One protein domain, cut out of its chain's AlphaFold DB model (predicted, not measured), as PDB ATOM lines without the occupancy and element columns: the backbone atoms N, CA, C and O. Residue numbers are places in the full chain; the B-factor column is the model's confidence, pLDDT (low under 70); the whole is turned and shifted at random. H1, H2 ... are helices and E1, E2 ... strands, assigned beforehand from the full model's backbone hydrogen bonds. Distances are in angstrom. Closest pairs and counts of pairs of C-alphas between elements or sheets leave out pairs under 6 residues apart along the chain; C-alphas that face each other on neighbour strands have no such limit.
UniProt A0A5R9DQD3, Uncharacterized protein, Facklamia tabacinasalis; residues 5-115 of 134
ATOM      1  N   THR A   5     132.230 122.742 121.585       91.31
ATOM      2  CA  THR A   5     132.616 121.402 122.012       91.31
ATOM      3  C   THR A   5     134.109 121.175 121.891       91.31
ATOM      4  O   THR A   5     134.770 121.770 121.042       91.31
ATOM      5  N   TYR A   6     134.617 120.300 122.750       88.19
ATOM      6  CA  TYR A   6     136.017 119.931 122.829       88.19
ATOM      7  C   TYR A   6     136.164 118.412 122.882       88.19
ATOM      8  O   TYR A   6     135.433 117.733 123.608       88.19
ATOM      9  N   GLU A   7     137.128 117.888 122.141       86.12
ATOM     10  CA  GLU A   7     137.477 116.473 122.128       86.12
ATOM     11  C   GLU A   7     139.000 116.305 122.094       86.12
ATOM     12  O   GLU A   7     139.700 116.963 121.326       86.12
ATOM     13  N   GLY A   8     139.512 115.418 122.945       76.56
ATOM     14  CA  GLY A   8     140.913 115.016 122.956       76.56
ATOM     15  C   GLY A   8     141.172 113.813 122.058       76.56
ATOM     16  O   GLY A   8     140.433 112.838 122.112       76.56
ATOM     17  N   GLN A   9     142.240 113.837 121.270       71.56
ATOM     18  CA  GLN A   9     142.666 112.714 120.433       71.56
ATOM     19  C   GLN A   9     143.960 112.142 121.009       71.56
ATOM     20  O   GLN A   9     144.981 112.805 120.928       71.56
ATOM     21  N   ALA A  10     143.951 110.939 121.588       62.00
ATOM     22  CA  ALA A  10     145.162 110.293 122.110       62.00
ATOM     23  C   ALA A  10     145.631 109.153 121.189       62.00
ATOM     24  O   ALA A  10     144.830 108.340 120.741       62.00
ATOM     25  N   ASN A  11     146.943 109.069 120.944       54.72
ATOM     26  CA  ASN A  11     147.551 108.143 119.973       54.72
ATOM     27  C   ASN A  11     147.944 106.755 120.538       54.72
ATOM     28  O   ASN A  11     148.651 106.003 119.870       54.72
ATOM     29  N   SER A  12     147.552 106.386 121.764       44.22
ATOM     30  CA  SER A  12     148.006 105.131 122.392       44.22
ATOM     31  C   SER A  12     146.884 104.336 123.061       44.22
ATOM     32  O   SER A  12     145.809 104.862 123.326       44.22
ATOM     33  N   ASN A  13     147.160 103.070 123.398       44.28
ATOM     34  CA  ASN A  13     146.261 102.192 124.161       44.28
ATOM     35  C   ASN A  13     145.838 102.764 125.543       44.28
ATOM     36  O   ASN A  13     144.913 102.221 126.139       44.28
ATOM     37  N   LEU A  14     146.443 103.867 126.032       42.31
ATOM     38  CA  LEU A  14     145.944 104.649 127.183       42.31
ATOM     39  C   LEU A  14     144.679 105.475 126.870       42.31
ATOM     40  O   LEU A  14     144.007 105.936 127.790       42.31
ATOM     41  N   ALA A  15     144.319 105.653 125.595       45.75
ATOM     42  CA  ALA A  15     143.086 106.326 125.181       45.75
ATOM     43  C   ALA A  15     141.824 105.642 125.746       45.75
ATOM     44  O   ALA A  15     140.808 106.305 125.954       45.75
ATOM     45  N   CYS A  16     141.903 104.339 126.051       39.78
ATOM     46  CA  CYS A  16     140.826 103.588 126.693       39.78
ATOM     47  C   CYS A  16     140.553 104.016 128.146       39.78
ATOM     48  O   CYS A  16     139.421 103.861 128.595       39.78
ATOM     49  N   GLU A  17     141.532 104.567 128.873       43.00
ATOM     50  CA  GLU A  17     141.354 104.954 130.285       43.00
ATOM     51  C   GLU A  17     140.944 106.424 130.460       43.00
ATOM     52  O   GLU A  17     140.271 106.756 131.432       43.00
ATOM     53  N   LEU A  18     141.278 107.308 129.508       50.75
ATOM     54  CA  LEU A  18     140.945 108.740 129.600       50.75
ATOM     55  C   LEU A  18     139.643 109.151 128.902       50.75
ATOM     56  O   LEU A  18     139.216 110.292 129.076       50.75
ATOM     57  N   GLY A  19     138.984 108.245 128.168       50.31
ATOM     58  CA  GLY A  19     137.603 108.425 127.711       50.31
ATOM     59  C   GLY A  19     137.329 109.815 127.128       50.31
ATOM     60  O   GLY A  19     136.437 110.523 127.610       50.31
ATOM     61  N   PHE A  20     138.124 110.239 126.140       59.94
ATOM     62  CA  PHE A  20     137.960 111.544 125.500       59.94
ATOM     63  C   PHE A  20     136.711 111.541 124.619       59.94
ATOM     64  O   PHE A  20     136.742 111.353 123.409       59.94
ATOM     65  N   GLN A  21     135.572 111.704 125.276       66.94
ATOM     66  CA  GLN A  21     134.289 111.955 124.650       66.94
ATOM     67  C   GLN A  21     134.206 113.436 124.286       66.94
ATOM     68  O   GLN A  21     134.770 114.282 124.979       66.94
ATOM     69  N   LYS A  22     133.465 113.757 123.228       81.81
ATOM     70  CA  LYS A  22     133.107 115.134 122.887       81.81
ATOM     71  C   LYS A  22     132.363 115.779 124.063       81.81
ATOM     72  O   LYS A  22     131.260 115.350 124.403       81.81
ATOM     73  N   ARG A  23     132.953 116.804 124.681       84.44
ATOM     74  CA  ARG A  23     132.378 117.532 125.826       84.44
ATOM     75  C   ARG A  23     131.939 118.924 125.419       84.44
ATOM     76  O   ARG A  23     132.563 119.552 124.571       84.44
ATOM     77  N   ASN A  24     130.892 119.423 126.065       88.88
ATOM     78  CA  ASN A  24     130.510 120.825 125.951       88.88
ATOM     79  C   ASN A  24     131.463 121.687 126.778       88.88
ATOM     80  O   ASN A  24     131.802 121.336 127.908       88.88
ATOM     81  N   VAL A  25     131.847 122.830 126.223       89.50
ATOM     82  CA  VAL A  25     132.637 123.845 126.913       89.50
ATOM     83  C   VAL A  25     131.687 124.908 127.456       89.50
ATOM     84  O   VAL A  25     130.914 125.493 126.697       89.50
ATOM     85  N   LYS A  26     131.728 125.135 128.769       91.06
ATOM     86  CA  LYS A  26     130.887 126.102 129.487       91.06
ATOM     87  C   LYS A  26     131.625 127.385 129.880       91.06
ATOM     88  O   LYS A  26     130.966 128.384 130.133       91.06
ATOM     89  N   SER A  27     132.956 127.368 129.959       92.38
ATOM     90  CA  SER A  27     133.774 128.531 130.337       92.38
ATOM     91  C   SER A  27     135.172 128.483 129.722       92.38
ATOM     92  O   SER A  27     135.655 127.412 129.336       92.38
ATOM     93  N   LYS A  28     135.843 129.639 129.658       92.69
ATOM     94  CA  LYS A  28     137.227 129.749 129.167       92.69
ATOM     95  C   LYS A  28     138.205 128.977 130.053       92.69
ATOM     96  O   LYS A  28     139.053 128.256 129.536       92.69
ATOM     97  N   ALA A  29     138.038 129.042 131.377       90.00
ATOM     98  CA  ALA A  29     138.839 128.257 132.315       90.00
ATOM     99  C   ALA A  29     138.697 126.743 132.083       90.00
ATOM    100  O   ALA A  29     139.689 126.017 132.092       90.00
ATOM    101  N   GLN A  30     137.478 126.255 131.824       88.69
ATOM    102  CA  GLN A  30     137.259 124.840 131.514       88.69
ATOM    103  C   GLN A  30     137.958 124.429 130.214       88.69
ATOM    104  O   GLN A  30     138.591 123.375 130.168       88.69
ATOM    105  N   LEU A  31     137.871 125.265 129.177       90.06
ATOM    106  CA  LEU A  31     138.558 125.031 127.911       90.06
ATOM    107  C   LEU A  31     140.076 124.935 128.097       90.06
ATOM    108  O   LEU A  31     140.689 123.979 127.624       90.06
ATOM    109  N   GLN A  32     140.667 125.895 128.811       88.88
ATOM    110  CA  GLN A  32     142.104 125.904 129.077       88.88
ATOM    111  C   GLN A  32     142.527 124.669 129.883       88.88
ATOM    112  O   GLN A  32     143.511 124.026 129.539       88.88
ATOM    113  N   ASN A  33     141.739 124.259 130.882       85.81
ATOM    114  CA  ASN A  33     142.015 123.044 131.651       85.81
ATOM    115  C   ASN A  33     142.012 121.785 130.775       85.81
ATOM    116  O   ASN A  33     142.892 120.935 130.918       85.81
ATOM    117  N   PHE A  34     141.040 121.646 129.869       83.56
ATOM    118  CA  PHE A  34     141.015 120.517 128.938       83.56
ATOM    119  C   PHE A  34     142.223 120.514 128.005       83.56
ATOM    120  O   PHE A  34     142.766 119.448 127.710       83.56
ATOM    121  N   TYR A  35     142.642 121.691 127.546       83.62
ATOM    122  CA  TYR A  35     143.830 121.850 126.723       83.62
ATOM    123  C   TYR A  35     145.099 121.448 127.487       83.62
ATOM    124  O   TYR A  35     145.819 120.552 127.047       83.62
ATOM    125  N   ASP A  36     145.317 122.004 128.680       80.69
ATOM    126  CA  ASP A  36     146.507 121.757 129.499       80.69
ATOM    127  C   ASP A  36     146.663 120.281 129.898       80.69
ATOM    128  O   ASP A  36     147.777 119.751 129.907       80.69
ATOM    129  N   GLN A  37     145.557 119.599 130.219       76.56
ATOM    130  CA  GLN A  37     145.572 118.175 130.578       76.56
ATOM    131  C   GLN A  37     146.117 117.300 129.447       76.56
ATOM    132  O   GLN A  37     146.885 116.370 129.697       76.56
ATOM    133  N   ILE A  38     145.739 117.604 128.206       73.06
ATOM    134  CA  ILE A  38     146.146 116.818 127.043       73.06
ATOM    135  C   ILE A  38     147.562 117.208 126.609       73.06
ATOM    136  O   ILE A  38     148.382 116.315 126.385       73.06
ATOM    137  N   SER A  39     147.891 118.503 126.602       71.31
ATOM    138  CA  SER A  39     149.226 119.017 126.262       71.31
ATOM    139  C   SER A  39     150.333 118.449 127.160       71.31
ATOM    140  O   SER A  39     151.442 118.193 126.702       71.31
ATOM    141  N   ARG A  40     150.035 118.177 128.437       67.88
ATOM    142  CA  ARG A  40     150.987 117.570 129.387       67.88
ATOM    143  C   ARG A  40     151.158 116.056 129.223       67.88
ATOM    144  O   ARG A  40     152.071 115.487 129.816       67.88
ATOM    145  N   SER A  41     150.294 115.388 128.459       59.81
ATOM    146  CA  SER A  41     150.233 113.920 128.428       59.81
ATOM    147  C   SER A  41     151.340 113.237 127.604       59.81
ATOM    148  O   SER A  41     151.382 112.010 127.589       59.81
ATOM    149  N   ASN A  42     152.255 113.974 126.950       50.88
ATOM    150  CA  ASN A  42     153.399 113.480 126.147       50.88
ATOM    151  C   ASN A  42     153.091 112.421 125.064       50.88
ATOM    152  O   ASN A  42     153.992 111.972 124.356       50.88
ATOM    153  N   SER A  43     151.834 112.021 124.892       53.09
ATOM    154  CA  SER A  43     151.371 111.347 123.690       53.09
ATOM    155  C   SER A  43     151.169 112.418 122.624       53.09
ATOM    156  O   SER A  43     150.708 113.507 122.953       53.09
ATOM    157  N   ALA A  44     151.550 112.146 121.373       52.91
ATOM    158  CA  ALA A  44     151.263 113.025 120.238       52.91
ATOM    159  C   ALA A  44     149.742 113.112 120.054       52.91
ATOM    160  O   ALA A  44     149.164 112.382 119.255       52.91
ATOM    161  N   ALA A  45     149.090 113.904 120.894       65.88
ATOM    162  CA  ALA A  45     147.658 114.029 120.981       65.88
ATOM    163  C   ALA A  45     147.205 115.268 120.202       65.88
ATOM    164  O   ALA A  45     147.939 116.247 120.067       65.88
ATOM    165  N   GLY A  46     146.020 115.181 119.615       76.38
ATOM    166  CA  GLY A  46     145.355 116.303 118.964       76.38
ATOM    167  C   GLY A  46     144.229 116.843 119.842       76.38
ATOM    168  O   GLY A  46     143.718 116.149 120.722       76.38
ATOM    169  N   HIS A  47     143.799 118.064 119.570       83.81
ATOM    170  CA  HIS A  47     142.634 118.699 120.172       83.81
ATOM    171  C   HIS A  47     141.653 119.033 119.057       83.81
ATOM    172  O   HIS A  47     142.032 119.690 118.093       83.81
ATOM    173  N   ILE A  48     140.399 118.613 119.170       88.62
ATOM    174  CA  ILE A  48     139.346 119.017 118.240       88.62
ATOM    175  C   ILE A  48     138.434 120.012 118.947       88.62
ATOM    176  O   ILE A  48     137.822 119.700 119.969       88.62
ATOM    177  N   LEU A  49     138.320 121.201 118.365       91.06
ATOM    178  CA  LEU A  49     137.349 122.222 118.734       91.06
ATOM    179  C   LEU A  49     136.240 122.254 117.692       91.06
ATOM    180  O   LEU A  49     136.517 122.393 116.501       91.06
ATOM    181  N   GLY A  50     134.992 122.120 118.137       92.06
ATOM    182  CA  GLY A  50     133.831 122.041 117.255       92.06
ATOM    183  C   GLY A  50     132.723 123.022 117.618       92.06
ATOM    184  O   GLY A  50     132.346 123.114 118.787       92.06
ATOM    185  N   LEU A  51     132.151 123.673 116.606       93.62
ATOM    186  CA  LEU A  51     130.968 124.531 116.681       93.62
ATOM    187  C   LEU A  51     130.062 124.236 115.474       93.62
ATOM    188  O   LEU A  51     130.428 124.512 114.336       93.62
ATOM    189  N   GLY A  52     128.909 123.603 115.704       89.69
ATOM    190  CA  GLY A  52     128.028 123.179 114.610       89.69
ATOM    191  C   GLY A  52     128.744 122.250 113.622       89.69
ATOM    192  O   GLY A  52     129.171 121.150 113.986       89.69
ATOM    193  N   THR A  53     128.870 122.692 112.367       88.75
ATOM    194  CA  THR A  53     129.628 121.987 111.314       88.75
ATOM    195  C   THR A  53     131.104 122.373 111.242       88.75
ATOM    196  O   THR A  53     131.872 121.710 110.545       88.75
ATOM    197  N   ASP A  54     131.505 123.442 111.925       91.94
ATOM    198  CA  ASP A  54     132.877 123.929 111.937       91.94
ATOM    199  C   ASP A  54     133.709 123.147 112.951       91.94
ATOM    200  O   ASP A  54     133.327 122.993 114.110       91.94
ATOM    201  N   GLN A  55     134.846 122.615 112.498       90.00
ATOM    202  CA  GLN A  55     135.779 121.864 113.335       90.00
ATOM    203  C   GLN A  55     137.223 122.220 112.994       90.00
ATOM    204  O   GLN A  55     137.611 122.228 111.819       90.00
ATOM    205  N   VAL A  56     138.015 122.478 114.028       90.19
ATOM    206  CA  VAL A  56     139.455 122.723 113.941       90.19
ATOM    207  C   VAL A  56     140.175 121.672 114.771       90.19
ATOM    208  O   VAL A  56     139.795 121.421 115.913       90.19
ATOM    209  N   MET A  57     141.192 121.052 114.175       88.00
ATOM    210  CA  MET A  57     142.078 120.102 114.836       88.00
ATOM    211  C   MET A  57     143.420 120.789 115.077       88.00
ATOM    212  O   MET A  57     144.041 121.241 114.123       88.00
ATOM    213  N   LEU A  58     143.843 120.853 116.333       84.81
ATOM    214  CA  LEU A  58     145.131 121.386 116.764       84.81
ATOM    215  C   LEU A  58     146.024 120.227 117.181       84.81
ATOM    216  O   LEU A  58     145.606 119.393 117.983       84.81
ATOM    217  N   MET A  59     147.247 120.168 116.672       80.38
ATOM    218  CA  MET A  59     148.205 119.133 117.053       80.38
ATOM    219  C   MET A  59     149.112 119.642 118.177       80.38
ATOM    220  O   MET A  59     149.496 120.805 118.181       80.38
ATOM    221  N   ILE A  60     149.502 118.793 119.133       72.31
ATOM    222  CA  ILE A  60     150.441 119.217 120.194       72.31
ATOM    223  C   ILE A  60     151.833 119.546 119.645       72.31
ATOM    224  O   ILE A  60     152.507 120.407 120.193       72.31
ATOM    225  N   GLU A  61     152.270 118.906 118.557       69.25
ATOM    226  CA  GLU A  61     153.538 119.269 117.894       69.25
ATOM    227  C   GLU A  61     153.534 120.707 117.350       69.25
ATOM    228  O   GLU A  61     154.586 121.321 117.200       69.25
ATOM    229  N   ASP A  62     152.338 121.233 117.100       65.25
ATOM    230  CA  ASP A  62     152.068 122.578 116.618       65.25
ATOM    231  C   ASP A  62     151.816 123.570 117.777       65.25
ATOM    232  O   ASP A  62     151.636 124.773 117.537       65.25
ATOM    233  N   ALA A  63     151.826 123.089 119.030       64.56
ATOM    234  CA  ALA A  63     151.615 123.917 120.208       64.56
ATOM    235  C   ALA A  63     152.787 124.889 120.418       64.56
ATOM    236  O   ALA A  63     153.948 124.498 120.266       64.56
ATOM    237  N   PRO A  64     152.516 126.149 120.800       62.41
ATOM    238  CA  PRO A  64     153.576 127.124 121.007       62.41
ATOM    239  C   PRO A  64     154.448 126.724 122.204       62.41
ATOM    240  O   PRO A  64     153.947 126.199 123.201       62.41
ATOM    241  N   GLU A  65     155.752 127.000 122.139       61.97
ATOM    242  CA  GLU A  65     156.654 126.791 123.276       61.97
ATOM    243  C   GLU A  65     156.263 127.727 124.442       61.97
ATOM    244  O   GLU A  65     156.390 128.946 124.339       61.97
ATOM    245  N   GLY A  66     155.799 127.164 125.566       64.69
ATOM    246  CA  GLY A  66     155.459 127.908 126.791       64.69
ATOM    247  C   GLY A  66     154.007 127.736 127.259       64.69
ATOM    248  O   GLY A  66     153.298 126.831 126.825       64.69
ATOM    249  N   GLU A  67     153.556 128.596 128.180       66.25
ATOM    250  CA  GLU A  67     152.162 128.635 128.661       66.25
ATOM    251  C   GLU A  67     151.263 129.366 127.652       66.25
ATOM    252  O   GLU A  67     150.815 130.490 127.875       66.25
ATOM    253  N   ALA A  68     151.038 128.748 126.494       71.31
ATOM    254  CA  ALA A  68     150.160 129.313 125.479       71.31
ATOM    255  C   ALA A  68     148.681 129.043 125.778       71.31
ATOM    256  O   ALA A  68     148.275 127.929 126.121       71.31
ATOM    257  N   THR A  69     147.855 130.069 125.575       86.25
ATOM    258  CA  THR A  69     146.396 129.921 125.636       86.25
ATOM    259  C   THR A  69     145.863 129.187 124.407       86.25
ATOM    260  O   THR A  69     146.454 129.250 123.325       86.25
ATOM    261  N   VAL A  70     144.693 128.552 124.532       88.31
ATOM    262  CA  VAL A  70     144.016 127.895 123.393       88.31
ATOM    263  C   VAL A  70     143.809 128.854 122.213       88.31
ATOM    264  O   VAL A  70     144.042 128.483 121.064       88.31
ATOM    265  N   CYS A  71     143.420 130.104 122.484       91.00
ATOM    266  CA  CYS A  71     143.227 131.119 121.446       91.00
ATOM    267  C   CYS A  71     144.529 131.458 120.716       91.00
ATOM    268  O   CYS A  71     144.522 131.616 119.497       91.00
ATOM    269  N   GLN A  72     145.646 131.550 121.443       89.44
ATOM    270  CA  GLN A  72     146.944 131.801 120.825       89.44
ATOM    271  C   GLN A  72     147.328 130.656 119.884       89.44
ATOM    272  O   GLN A  72     147.693 130.911 118.738       89.44
ATOM    273  N   HIS A  73     147.165 129.407 120.323       88.94
ATOM    274  CA  HIS A  73     147.454 128.252 119.477       88.94
ATOM    275  C   HIS A  73     146.559 128.230 118.223       88.94
ATOM    276  O   HIS A  73     147.063 128.047 117.120       88.94
ATOM    277  N   LEU A  74     145.257 128.523 118.345       91.62
ATOM    278  CA  LEU A  74     144.358 128.645 117.187       91.62
ATOM    279  C   LEU A  74     144.833 129.687 116.163       91.62
ATOM    280  O   LEU A  74     144.745 129.452 114.959       91.62
ATOM    281  N   LEU A  75     145.311 130.843 116.626       92.62
ATOM    282  CA  LEU A  75     145.775 131.915 115.745       92.62
ATOM    283  C   LEU A  75     147.084 131.550 115.040       92.62
ATOM    284  O   LEU A  75     147.212 131.787 113.839       92.62
ATOM    285  N   GLU A  76     148.037 130.962 115.760       90.50
ATOM    286  CA  GLU A  76     149.303 130.499 115.181       90.50
ATOM    287  C   GLU A  76     149.073 129.363 114.177       90.50
ATOM    288  O   GLU A  76     149.649 129.358 113.086       90.50
ATOM    289  N   ASP A  77     148.165 128.445 114.493       90.56
ATOM    290  CA  ASP A  77     147.779 127.359 113.604       90.56
ATOM    291  C   ASP A  77     147.105 127.867 112.320       90.56
ATOM    292  O   ASP A  77     147.508 127.501 111.211       90.56
ATOM    293  N   LEU A  78     146.167 128.815 112.442       93.50
ATOM    294  CA  LEU A  78     145.563 129.485 111.290       93.50
ATOM    295  C   LEU A  78     146.623 130.151 110.403       93.50
ATOM    296  O   LEU A  78     146.568 130.026 109.177       93.50
ATOM    297  N   GLN A  79     147.589 130.856 110.999       92.62
ATOM    298  CA  GLN A  79     148.673 131.499 110.252       92.62
ATOM    299  C   GLN A  79     149.509 130.473 109.477       92.62
ATOM    300  O   GLN A  79     149.773 130.677 108.288       92.62
ATOM    301  N   ARG A  80     149.873 129.347 110.107       90.62
ATOM    302  CA  ARG A  80     150.613 128.257 109.453       90.62
ATOM    303  C   ARG A  80     149.832 127.658 108.286       90.62
ATOM    304  O   ARG A  80     150.387 127.498 107.199       90.62
ATOM    305  N   GLU A  81     148.553 127.351 108.477       91.31
ATOM    306  CA  GLU A  81     147.718 126.755 107.430       91.31
ATOM    307  C   GLU A  81     147.466 127.711 106.258       91.31
ATOM    308  O   GLU A  81     147.514 127.299 105.094       91.31
ATOM    309  N   LEU A  82     147.268 129.004 106.530       93.75
ATOM    310  CA  LEU A  82     147.157 130.016 105.479       93.75
ATOM    311  C   LEU A  82     148.451 130.134 104.672       93.75
ATOM    312  O   LEU A  82     148.389 130.139 103.442       93.75
ATOM    313  N   GLN A  83     149.610 130.154 105.336       91.94
ATOM    314  CA  GLN A  83     150.903 130.211 104.654       91.94
ATOM    315  C   GLN A  83     151.102 128.994 103.738       91.94
ATOM    316  O   GLN A  83     151.378 129.155 102.548       91.94
ATOM    317  N   LYS A  84     150.838 127.777 104.242       90.38
ATOM    318  CA  LYS A  84     150.898 126.538 103.442       90.38
ATOM    319  C   LYS A  84     149.990 126.603 102.209       90.38
ATOM    320  O   LYS A  84     150.351 126.076 101.154       90.38
ATOM    321  N   GLN A  85     148.805 127.208 102.323       89.81
ATOM    322  CA  GLN A  85     147.882 127.356 101.193       89.81
ATOM    323  C   GLN A  85     148.365 128.382 100.168       89.81
ATOM    324  O   GLN A  85     148.236 128.124  98.972       89.81
ATOM    325  N   VAL A  86     148.917 129.516 100.608       89.94
ATOM    326  CA  VAL A  86     149.498 130.529  99.711       89.94
ATOM    327  C   VAL A  86     150.644 129.930  98.896       89.94
ATOM    328  O   VAL A  86     150.678 130.106  97.678       89.94
ATOM    329  N   ASP A  87     151.520 129.158  99.541       88.88
ATOM    330  CA  ASP A  87     152.686 128.557  98.888       88.88
ATOM    331  C   ASP A  87     152.301 127.476  97.861       88.88
ATOM    332  O   ASP A  87     152.997 127.277  96.865       88.88
ATOM    333  N   ARG A  88     151.188 126.763  98.090       89.06
ATOM    334  CA  ARG A  88     150.760 125.622  97.258       89.06
ATOM    335  C   ARG A  88     149.751 125.978  96.168       89.06
ATOM    336  O   ARG A  88     149.753 125.331  95.123       89.06
ATOM    337  N   GLU A  89     148.857 126.938  96.405       83.44
ATOM    338  CA  GLU A  89     147.728 127.216  95.507       83.44
ATOM    339  C   GLU A  89     147.413 128.726  95.401       83.44
ATOM    340  O   GLU A  89     146.375 129.182  95.889       83.44
ATOM    341  N   PRO A  90     148.258 129.524  94.716       82.62
ATOM    342  CA  PRO A  90     148.043 130.960  94.516       82.62
ATOM    343  C   PRO A  90     147.010 131.231  93.404       82.62
ATOM    344  O   PRO A  90     147.289 131.868  92.390       82.62
ATOM    345  N   THR A  91     145.798 130.703  93.564       92.06
ATOM    346  CA  THR A  91     144.706 130.795  92.586       92.06
ATOM    347  C   THR A  91     143.454 131.403  93.216       92.06
ATOM    348  O   THR A  91     143.308 131.472  94.436       92.06
ATOM    349  N   VAL A  92     142.477 131.794  92.391       90.06
ATOM    350  CA  VAL A  92     141.170 132.269  92.884       90.06
ATOM    351  C   VAL A  92     140.427 131.182  93.681       90.06
ATOM    352  O   VAL A  92     139.713 131.499  94.634       90.06
ATOM    353  N   SER A  93     140.582 129.895  93.335       90.56
ATOM    354  CA  SER A  93     140.037 128.794  94.146       90.56
ATOM    355  C   SER A  93     140.737 128.689  95.498       90.56
ATOM    356  O   SER A  93     140.049 128.512  96.508       90.56
ATOM    357  N   GLY A  94     142.059 128.884  95.520       90.94
ATOM    358  CA  GLY A  94     142.875 128.996  96.728       90.94
ATOM    359  C   GLY A  94     142.383 130.111  97.651       90.94
ATOM    360  O   GLY A  94     142.075 129.843  98.809       90.94
ATOM    361  N   VAL A  95     142.145 131.318  97.126       93.00
ATOM    362  CA  VAL A  95     141.580 132.444  97.903       93.00
ATOM    363  C   VAL A  95     140.229 132.079  98.531       93.00
ATOM    364  O   VAL A  95     139.990 132.333  99.710       93.00
ATOM    365  N   LYS A  96     139.335 131.414  97.786       94.25
ATOM    366  CA  LYS A  96     138.045 130.958  98.340       94.25
ATOM    367  C   LYS A  96     138.219 129.906  99.440       94.25
ATOM    368  O   LYS A  96     137.387 129.829 100.341       94.25
ATOM    369  N   ARG A  97     139.248 129.061  99.354       92.25
ATOM    370  CA  ARG A  97     139.570 128.064 100.385       92.25
ATOM    371  C   ARG A  97     140.147 128.727 101.635       92.25
ATOM    372  O   ARG A  97     139.681 128.393 102.722       92.25
ATOM    373  N   GLN A  98     141.038 129.701 101.473       93.75
ATOM    374  CA  GLN A  98     141.578 130.517 102.562       93.75
ATOM    375  C   GLN A  98     140.459 131.256 103.302       93.75
ATOM    376  O   GLN A  98     140.378 131.170 104.520       93.75
ATOM    377  N   GLN A  99     139.523 131.884 102.582       95.62
ATOM    378  CA  GLN A  99     138.383 132.558 103.213       95.62
ATOM    379  C   GLN A  99     137.524 131.596 104.047       95.62
ATOM    380  O   GLN A  99     137.104 131.937 105.148       95.62
ATOM    381  N   ARG A 100     137.263 130.379 103.545       94.88
ATOM    382  CA  ARG A 100     136.524 129.361 104.311       94.88
ATOM    383  C   ARG A 100     137.279 128.918 105.561       94.88
ATOM    384  O   ARG A 100     136.641 128.674 106.578       94.88
ATOM    385  N   LEU A 101     138.606 128.810 105.482       95.00
ATOM    386  CA  LEU A 101     139.449 128.493 106.632       95.00
ATOM    387  C   LEU A 101     139.378 129.610 107.681       95.00
ATOM    388  O   LEU A 101     139.080 129.329 108.835       95.00
ATOM    389  N   ILE A 102     139.551 130.867 107.265       96.50
ATOM    390  CA  ILE A 102     139.459 132.043 108.144       96.50
ATOM    391  C   ILE A 102     138.107 132.082 108.856       96.50
ATOM    392  O   ILE A 102     138.071 132.193 110.074       96.50
ATOM    393  N   ASN A 103     137.004 131.929 108.114       96.12
ATOM    394  CA  ASN A 103     135.661 131.961 108.699       96.12
ATOM    395  C   ASN A 103     135.475 130.869 109.757       96.12
ATOM    396  O   ASN A 103     134.895 131.121 110.804       96.12
ATOM    397  N   ARG A 104     136.004 129.669 109.505       96.31
ATOM    398  CA  ARG A 104     135.914 128.553 110.448       96.31
ATOM    399  C   ARG A 104     136.625 128.852 111.770       96.31
ATOM    400  O   ARG A 104     136.056 128.614 112.830       96.31
ATOM    401  N   TYR A 105     137.856 129.359 111.710       96.31
ATOM    402  CA  TYR A 105     138.606 129.716 112.920       96.31
ATOM    403  C   TYR A 105     137.967 130.912 113.628       96.31
ATOM    404  O   TYR A 105     137.860 130.890 114.850       96.31
ATOM    405  N   ALA A 106     137.490 131.912 112.879       95.81
ATOM    406  CA  ALA A 106     136.795 133.071 113.433       95.81
ATOM    407  C   ALA A 106     135.542 132.659 114.219       95.81
ATOM    408  O   ALA A 106     135.410 133.046 115.372       95.81
ATOM    409  N   ASN A 107     134.693 131.793 113.656       95.75
ATOM    410  CA  ASN A 107     133.493 131.297 114.335       95.75
ATOM    411  C   ASN A 107     133.825 130.600 115.667       95.75
ATOM    412  O   ASN A 107     133.148 130.808 116.673       95.75
ATOM    413  N   ILE A 108     134.881 129.778 115.692       95.50
ATOM    414  CA  ILE A 108     135.323 129.094 116.916       95.50
ATOM    415  C   ILE A 108     135.887 130.093 117.932       95.50
ATOM    416  O   ILE A 108     135.548 130.005 119.110       95.50
ATOM    417  N   LEU A 109     136.715 131.047 117.499       95.25
ATOM    418  CA  LEU A 109     137.278 132.081 118.371       95.25
ATOM    419  C   LEU A 109     136.185 132.970 118.975       95.25
ATOM    420  O   LEU A 109     136.189 133.185 120.182       95.25
ATOM    421  N   GLU A 110     135.208 133.405 118.179       95.25
ATOM    422  CA  GLU A 110     134.048 134.169 118.655       95.25
ATOM    423  C   GLU A 110     133.235 133.372 119.684       95.25
ATOM    424  O   GLU A 110     132.839 133.906 120.722       95.25
ATOM    425  N   ALA A 111     133.028 132.072 119.446       94.75
ATOM    426  CA  ALA A 111     132.358 131.208 120.411       94.75
ATOM    427  C   ALA A 111     133.145 131.076 121.722       94.75
ATOM    428  O   ALA A 111     132.526 131.021 122.782       94.75
ATOM    429  N   ILE A 112     134.482 131.059 121.676       94.12
ATOM    430  CA  ILE A 112     135.334 131.071 122.875       94.12
ATOM    431  C   ILE A 112     135.243 132.420 123.597       94.12
ATOM    432  O   ILE A 112     135.134 132.453 124.821       94.12
ATOM    433  N   GLU A 113     135.274 133.535 122.868       93.94
ATOM    434  CA  GLU A 113     135.173 134.877 123.451       93.94
ATOM    435  C   GLU A 113     133.839 135.106 124.166       93.94
ATOM    436  O   GLU A 113     133.821 135.746 125.220       93.94
ATOM    437  N   ALA A 114     132.755 134.537 123.632       93.38
ATOM    438  CA  ALA A 114     131.419 134.594 124.213       93.38
ATOM    439  C   ALA A 114     131.250 133.741 125.485       93.38
ATOM    440  O   ALA A 114     130.246 133.890 126.187       93.38
ATOM    441  N   LEU A 115     132.196 132.847 125.797       92.50
ATOM    442  CA  LEU A 115     132.156 132.072 127.035       92.50
ATOM    443  C   LEU A 115     132.430 132.963 128.253       92.50
ATOM    444  O   LEU A 115     133.261 133.874 128.191       92.50
TER     445      LEU A 115
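This is residues 5 to 115 of the 134 residues of an uncharacterized protein of Facklamia tabacinasalis (UniProt A0A5R9DQD3). What shape comes first? A small sheet of E1, E2 and E3 has helices over one face: H2 runs along the strands on the E1 side, and the long helical hairpin of H3 and H4 crosses the strands and reaches well past E3. The sheet's other face has no named helix on it, and the short H1 is off the sheet near the end of E1. What is it made of? The printed part has 111 residues, with four named helices and three named strands in the order E1 H1 H2 E2 E3 H3 H4; the sheet, E1 - E2 - E3, is all antiparallel, and the class is mixed, helices and strands. How is the whole shaped? It is compact, with a radius of gyration of the C-alphas of 14.7 A, and elongated, spanning 46 by 30 by 26 A.

How do the strands pair? E1, residues 5 to 9, is the antiparallel neighbour of E2, residues 46 to 51, with N 7 and O 48 within hydrogen-bond range at 2.9 A. E2 forms a hairpin with E3, residues 54 to 59, where N 49 and O 56 are 2.9 A apart. Which helices are on the sheet? H2, residues 28 to 39, H3, residues 70 to 88, and H4, residues 92 to 113, are on the same face, making two layers, helices on one face of a sheet. H2 runs along E1, at 1 degree on the local plane, while H4 runs across E2 at 88 degrees; the closest C-alphas of E3 and H4 are those of Asp 54 and Arg 104, 5.7 A. How do the helices meet? H3 and H4, a helical hairpin, touch at a shallow tilt of 1 degree, opposite ways, closest at the C-alphas of Leu 82 and Gln 98, 6.3 A. H2 and H3 only just touch, with 3 pairs of C-alphas within 8 A, closest at Gln 32 and Val 70, 6.3 A; H1, residues 15 to 18, is apart from H2, H3 and H4. What of their backbones? Every O i to N i+4 pair is within hydrogen-bond range in H3 and H4, and 7 of 8 are in H2; H1 is too short for such a pair.

Where do the strands lie? E1 begins at C-alpha 5, (132.616, 121.402, 122.012), and is 13.4 A long; E2 is 16.7 A and E3 16.9 A. How long are the helices? H1 is 5.5 A, H2 16.4 A, H3 27.1 A and H4 31.3 A, ending at C-alpha 113, (135.173, 134.877, 123.451).

How far does it reach? The two C-alphas farthest apart, those of Glu 17 and Val 92, are 46.3 A apart. Are there cuts or low confidence? The printed part has no cut and no long link; pLDDT is under 70 at residues 10 to 21, 40 to 45 and 61 to 67.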